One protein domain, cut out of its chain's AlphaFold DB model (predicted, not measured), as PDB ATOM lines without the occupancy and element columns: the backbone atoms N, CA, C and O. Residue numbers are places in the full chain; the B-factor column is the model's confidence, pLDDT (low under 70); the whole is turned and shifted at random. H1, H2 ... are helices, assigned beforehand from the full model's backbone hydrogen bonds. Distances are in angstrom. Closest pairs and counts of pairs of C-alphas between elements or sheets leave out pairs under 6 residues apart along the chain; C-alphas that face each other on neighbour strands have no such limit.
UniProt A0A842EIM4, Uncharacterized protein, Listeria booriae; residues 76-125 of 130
ATOM      1  N   LYS A  76     170.683  64.091 138.356       95.69
ATOM      2  CA  LYS A  76     171.100  65.308 137.639       95.69
ATOM      3  C   LYS A  76     170.292  66.544 138.046       95.69
ATOM      4  O   LYS A  76     170.826  67.645 138.085       95.69
ATOM      5  N   ILE A  77     169.002  66.377 138.339       92.94
ATOM      6  CA  ILE A  77     168.146  67.480 138.791       92.94
ATOM      7  C   ILE A  77     168.537  67.874 140.217       92.94
ATOM      8  O   ILE A  77     168.635  69.065 140.511       92.94
ATOM      9  N   ALA A  78     168.808  66.888 141.078       91.75
ATOM     10  CA  ALA A  78     169.289  67.131 142.434       91.75
ATOM     11  C   ALA A  78     170.599  67.935 142.436       91.75
ATOM     12  O   ALA A  78     170.670  68.956 143.112       91.75
ATOM     13  N   GLU A  79     171.576  67.559 141.606       93.44
ATOM     14  CA  GLU A  79     172.848  68.285 141.468       93.44
ATOM     15  C   GLU A  79     172.646  69.756 141.069       93.44
ATOM     16  O   GLU A  79     173.264  70.657 141.640       93.44
ATOM     17  N   VAL A  80     171.743  70.023 140.121       92.62
ATOM     18  CA  VAL A  80     171.425  71.393 139.688       92.62
ATOM     19  C   VAL A  80     170.742  72.187 140.805       92.62
ATOM     20  O   VAL A  80     171.071  73.357 141.018       92.62
ATOM     21  N   ILE A  81     169.812  71.572 141.541       91.25
ATOM     22  CA  ILE A  81     169.161  72.205 142.696       91.25
ATOM     23  C   ILE A  81     170.197  72.514 143.779       91.25
ATOM     24  O   ILE A  81     170.195  73.621 144.322       91.25
ATOM     25  N   ASP A  82     171.110  71.585 144.061       90.81
ATOM     26  CA  ASP A  82     172.158  71.760 145.060       90.81
ATOM     27  C   ASP A  82     173.120  72.887 144.686       90.81
ATOM     28  O   ASP A  82     173.414  73.734 145.533       90.81
ATOM     29  N   ALA A  83     173.528  72.973 143.418       91.31
ATOM     30  CA  ALA A  83     174.349  74.070 142.908       91.31
ATOM     31  C   ALA A  83     173.637  75.434 142.988       91.31
ATOM     32  O   ALA A  83     174.276  76.470 143.204       91.31
ATOM     33  N   LEU A  84     172.310  75.451 142.840       90.19
ATOM     34  CA  LEU A  84     171.504  76.665 142.958       90.19
ATOM     35  C   LEU A  84     171.410  77.152 144.410       90.19
ATOM     36  O   LEU A  84     171.442  78.360 144.668       90.19
ATOM     37  N   VAL A  85     171.270  76.228 145.363       92.88
ATOM     38  CA  VAL A  85     171.023  76.572 146.770       92.88
ATOM     39  C   VAL A  85     172.265  76.649 147.631       92.88
ATOM     40  O   VAL A  85     172.199  77.284 148.685       92.88
ATOM     41  N   HIS A  86     173.383  76.071 147.207       93.19
ATOM     42  CA  HIS A  86     174.655  76.194 147.903       93.19
ATOM     43  C   HIS A  86     175.529  77.274 147.265       93.19
ATOM     44  O   HIS A  86     175.489  77.569 146.068       93.19
ATOM     45  N   ASP A  87     176.279  77.958 148.111       90.00
ATOM     46  CA  ASP A  87     177.349  78.839 147.683       90.00
ATOM     47  C   ASP A  87     178.566  77.978 147.302       90.00
ATOM     48  O   ASP A  87     179.044  77.216 148.149       90.00
ATOM     49  N   PRO A  88     179.072  78.072 146.059       86.88
ATOM     50  CA  PRO A  88     180.195  77.258 145.601       86.88
ATOM     51  C   PRO A  88     181.498  77.541 146.359       86.88
ATOM     52  O   PRO A  88     182.375  76.684 146.382       86.88
ATOM     53  N   VAL A  89     181.641  78.717 146.983       88.75
ATOM     54  CA  VAL A  89     182.868  79.097 147.701       88.75
ATOM     55  C   VAL A  89     182.841  78.591 149.139       88.75
ATOM     56  O   VAL A  89     183.834  78.075 149.644       88.75
ATOM     57  N   THR A  90     181.706  78.747 149.820       90.00
ATOM     58  CA  THR A  90     181.600  78.439 151.253       90.00
ATOM     59  C   THR A  90     180.991  77.070 151.544       90.00
ATOM     60  O   THR A  90     181.029  76.625 152.691       90.00
ATOM     61  N   GLY A  91     180.373  76.421 150.550       87.94
ATOM     62  CA  GLY A  91     179.595  75.189 150.716       87.94
ATOM     63  C   GLY A  91     178.324  75.368 151.556       87.94
ATOM     64  O   GLY A  91     177.604  74.406 151.818       87.94
ATOM     65  N   LYS A  92     178.026  76.592 152.008       92.19
ATOM     66  CA  LYS A  92     176.866  76.883 152.854       92.19
ATOM     67  C   LYS A  92     175.625  77.104 152.002       92.19
ATOM     68  O   LYS A  92     175.696  77.585 150.873       92.19
ATOM     69  N   LYS A  93     174.456  76.815 152.575       91.62
ATOM     70  CA  LYS A  93     173.174  77.156 151.949       91.62
ATOM     71  C   LYS A  93     173.017  78.672 151.852       91.62
ATOM     72  O   LYS A  93     173.161  79.388 152.845       91.62
ATOM     73  N   ARG A  94     172.660  79.158 150.666       89.06
ATOM     74  CA  ARG A  94     172.320  80.559 150.413       89.06
ATOM     75  C   ARG A  94     171.053  80.929 151.182       89.06
ATOM     76  O   ARG A  94     170.101  80.141 151.264       89.06
ATOM     77  N   LYS A  95     171.017  82.145 151.729       90.25
ATOM     78  CA  LYS A  95     169.812  82.695 152.368       90.25
ATOM     79  C   LYS A  95     168.679  82.779 151.335       90.25
ATOM     80  O   LYS A  95     168.918  83.147 150.191       90.25
ATOM     81  N   GLY A  96     167.463  82.400 151.726       87.81
ATOM     82  CA  GLY A  96     166.292  82.401 150.834       87.81
ATOM     83  C   GLY A  96     166.179  81.204 149.876       87.81
ATOM     84  O   GLY A  96     165.176  81.086 149.177       87.81
ATOM     85  N   SER A  97     167.137  80.271 149.883       88.94
ATOM     86  CA  SER A  97     167.151  79.077 149.015       88.94
ATOM     87  C   SER A  97     165.865  78.241 149.060       88.94
ATOM     88  O   SER A  97     165.383  77.797 148.021       88.94
ATOM     89  N   LYS A  98     165.256  78.073 150.243       85.62
ATOM     90  CA  LYS A  98     163.978  77.353 150.403       85.62
ATOM     91  C   LYS A  98     162.844  77.990 149.586       85.62
ATOM     92  O   LYS A  98     162.079  77.276 148.943       85.62
ATOM     93  N   GLY A  99     162.748  79.321 149.599       87.00
ATOM     94  CA  GLY A  99     161.737  80.055 148.834       87.00
ATOM     95  C   GLY A  99     161.964  79.928 147.328       87.00
ATOM     96  O   GLY A  99     161.010  79.749 146.579       87.00
ATOM     97  N   VAL A 100     163.227  79.935 146.896       87.94
ATOM     98  CA  VAL A 100     163.600  79.737 145.487       87.94
ATOM     99  C   VAL A 100     163.196  78.346 144.998       87.94
ATOM    100  O   VAL A 100     162.521  78.252 143.975       87.94
ATOM    101  N   ILE A 101     163.530  77.280 145.739       89.69
ATOM    102  CA  ILE A 101     163.127  75.910 145.369       89.69
ATOM    103  C   ILE A 101     161.602  75.811 145.280       89.69
ATOM    104  O   ILE A 101     161.080  75.328 144.279       89.69
ATOM    105  N   SER A 102     160.889  76.306 146.297       88.00
ATOM    106  CA  SER A 102     159.421  76.277 146.323       88.00
ATOM    107  C   SER A 102     158.816  76.976 145.097       88.00
ATOM    108  O   SER A 102     157.957  76.414 144.420       88.00
ATOM    109  N   LYS A 103     159.331  78.164 144.740       87.44
ATOM    110  CA  LYS A 103     158.902  78.914 143.549       87.44
ATOM    111  C   LYS A 103     159.168  78.133 142.257       87.44
ATOM    112  O   LYS A 103     158.291  78.072 141.400       87.44
ATOM    113  N   ILE A 104     160.338  77.507 142.114       90.25
ATOM    114  CA  ILE A 104     160.680  76.711 140.922       90.25
ATOM    115  C   ILE A 104     159.734  75.519 140.770       90.25
ATOM    116  O   ILE A 104     159.153  75.343 139.699       90.25
ATOM    117  N   VAL A 105     159.547  74.739 141.837       89.88
ATOM    118  CA  VAL A 105     158.710  73.532 141.814       89.88
ATOM    119  C   VAL A 105     157.257  73.891 141.515       89.88
ATOM    120  O   VAL A 105     156.674  73.334 140.588       89.88
ATOM    121  N   ASN A 106     156.688  74.875 142.214       89.19
ATOM    122  CA  ASN A 106     155.301  75.286 141.991       89.19
ATOM    123  C   ASN A 106     155.079  75.833 140.576       89.19
ATOM    124  O   ASN A 106     154.071  75.521 139.942       89.19
ATOM    125  N   ASN A 107     156.031  76.602 140.042       89.38
ATOM    126  CA  ASN A 107     155.930  77.126 138.683       89.38
ATOM    127  C   ASN A 107     156.054  76.025 137.624       89.38
ATOM    128  O   ASN A 107     155.339  76.070 136.624       89.38
ATOM    129  N   ALA A 108     156.940  75.048 137.827       89.94
ATOM    130  CA  ALA A 108     157.079  73.906 136.928       89.94
ATOM    131  C   ALA A 108     155.809  73.041 136.929       89.94
ATOM    132  O   ALA A 108     155.258  72.769 135.865       89.94
ATOM    133  N   LEU A 109     155.293  72.703 138.116       90.38
ATOM    134  CA  LEU A 109     154.068  71.917 138.263       90.38
ATOM    135  C   LEU A 109     152.864  72.616 137.630       90.38
ATOM    136  O   LEU A 109     152.134  71.992 136.873       90.38
ATOM    137  N   ARG A 110     152.672  73.920 137.863       88.56
ATOM    138  CA  ARG A 110     151.571  74.670 137.232       88.56
ATOM    139  C   ARG A 110     151.666  74.663 135.710       88.56
ATOM    140  O   ARG A 110     150.661  74.437 135.044       88.56
ATOM    141  N   LYS A 111     152.860  74.899 135.154       89.94
ATOM    142  CA  LYS A 111     153.073  74.857 133.698       89.94
ATOM    143  C   LYS A 111     152.694  73.496 133.123       89.94
ATOM    144  O   LYS A 111     152.031  73.458 132.090       89.94
ATOM    145  N   GLU A 112     153.058  72.419 133.811       92.19
ATOM    146  CA  GLU A 112     152.732  71.064 133.377       92.19
ATOM    147  C   GLU A 112     151.240  70.742 133.531       92.19
ATOM    148  O   GLU A 112     150.613  70.235 132.611       92.19
ATOM    149  N   LEU A 113     150.600  71.137 134.631       91.69
ATOM    150  CA  LEU A 113     149.154  70.948 134.799       91.69
ATOM    151  C   LEU A 113     148.340  71.696 133.731       91.69
ATOM    152  O   LEU A 113     147.319  71.195 133.258       91.69
ATOM    153  N   VAL A 114     148.807  72.874 133.312       90.25
ATOM    154  CA  VAL A 114     148.204  73.622 132.201       90.25
ATOM    155  C   VAL A 114     148.478  72.948 130.853       90.25
ATOM    156  O   VAL A 114     147.580  72.917 130.009       90.25
ATOM    157  N   SER A 115     149.675  72.388 130.637       91.81
ATOM    158  CA  SER A 115     150.004  71.646 129.407       91.81
ATOM    159  C   SER A 115     149.106  70.409 129.252       91.81
ATOM    160  O   SER A 115     148.571  70.162 128.169       91.81
ATOM    161  N   LEU A 116     148.831  69.726 130.367       95.00
ATOM    162  CA  LEU A 116     147.940  68.571 130.473       95.00
ATOM    163  C   LEU A 116     146.444  68.931 130.473       95.00
ATOM    164  O   LEU A 116     145.605  68.036 130.545       95.00
ATOM    165  N   LYS A 117     146.087  70.221 130.373       92.19
ATOM    166  CA  LYS A 117     144.701  70.732 130.416       92.19
ATOM    167  C   LYS A 117     143.942  70.389 131.708       92.19
ATOM    168  O   LYS A 117     142.715  70.398 131.718       92.19
ATOM    169  N   LEU A 118     144.664  70.131 132.799       91.44
ATOM    170  CA  LEU A 118     144.102  69.905 134.135       91.44
ATOM    171  C   LEU A 118     143.885  71.218 134.904       91.44
ATOM    172  O   LEU A 118     143.264  71.225 135.962       91.44
ATOM    173  N   MET A 119     144.405  72.331 134.380       88.12
ATOM    174  CA  MET A 119     144.303  73.667 134.963       88.12
ATOM    175  C   MET A 119     144.132  74.722 133.858       88.12
ATOM    176  O   MET A 119     144.642  74.554 132.746       88.12
ATOM    177  N   SER A 120     143.414  75.816 134.139       87.12
ATOM    178  CA  SER A 120     143.202  76.892 133.162       87.12
ATOM    179  C   SER A 120     144.474  77.729 132.954       87.12
ATOM    180  O   SER A 120     145.299  77.902 133.851       87.12
ATOM    181  N   LYS A 121     144.639  78.301 131.752       83.50
ATOM    182  CA  LYS A 121     145.802  79.152 131.417       83.50
ATOM    183  C   LYS A 121     145.856  80.453 132.227       83.50
ATOM    184  O   LYS A 121     146.904  81.091 132.290       83.50
ATOM    185  N   GLU A 122     144.740  80.860 132.818       81.06
ATOM    186  CA  GLU A 122     144.630  82.055 133.658       81.06
ATOM    187  C   GLU A 122     145.388  81.894 134.980       81.06
ATOM    188  O   GLU A 122     145.943  82.868 135.486       81.06
ATOM    189  N   GLU A 123     145.533  80.661 135.474       74.56
ATOM    190  CA  GLU A 123     146.310  80.354 136.681       74.56
ATOM    191  C   GLU A 123     147.812  80.654 136.517       74.56
ATOM    192  O   GLU A 123     148.500  80.938 137.496       74.56
ATOM    193  N   LEU A 124     148.334  80.701 135.282       73.44
ATOM    194  CA  LEU A 124     149.718  81.133 135.022       73.44
ATOM    195  C   LEU A 124     149.924  82.642 135.221       73.44
ATOM    196  O   LEU A 124     151.064  83.089 135.354       73.44
ATOM    197  N   LYS A 125     148.845  83.435 135.216       71.44
ATOM    198  CA  LYS A 125     148.903  84.895 135.377       71.44
ATOM    199  C   LYS A 125     148.858  85.331 136.838       71.44
ATOM    200  O   LYS A 125     149.293  86.438 137.127       71.44
TER     201      LYS A 125
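What this domain is: This is residues 76 to 125 of the 130 residues of an uncharacterized protein of Listeria booriae (UniProt A0A842EIM4). A long helix, H2, runs along much of the length of an open, flat structure; the shorter H1 meets its beginning as the other arm of a V, and the very short H3 packs on H2 near its far end. The loop of residues 86 to 96, which joins the two arms, swings out as far as Thr 90. The printed part has 50 residues with three named helices, in the order H1, H2, H3, and no named strand; its class is all helix. It is only just loose, close to extended, with a radius of gyration of the C-alphas of 14.2 A and spans of 43 by 22 by 10 A.

How they stand to each other: Start with H1, residues 76 to 85, and go on to H2, residues 97 to 115: they form a helical hairpin and touch, H2 with residues 97 to 101 alone. Their closest C-alphas are those of Val 85 and Ser 97, 5.1 A apart. Their lines stand at a steep tilt of 44 degrees, opposite ways. Further on, H3, residues 121 to 124, touches H2, which meets it with residues 110 to 114 alone; the closest C-alphas are those of Val 114 and Lys 121, 6.1 A apart. H1 and H3 are apart. In H1 and H2 every O i to N i+4 pair is within hydrogen-bond range; H3 is too short for such a pair, and its one O i to N i+3 pair is within range.

Where its parts are: Find C-alpha 76 at (171.100, 65.308, 137.639); from there H1 runs 14.5 A to C-alpha 85. Pick up H2 at C-alpha 97, (167.151, 79.077, 149.015), and trace it 27.1 A to C-alpha 115. H3 ends at C-alpha 124, (149.718, 81.133, 135.022).

The domain as a whole: Look at Thr 90 and Lys 117 for the two C-alphas farthest apart, 43.1 A. The link from H1 to H2 is long, with 11 residues, and the link from H2 to H3 is tight, with 5. The printed part has no cut. The mean pLDDT of the printed part is 88.9, that of H3 is 78, and no printed residue is under 70.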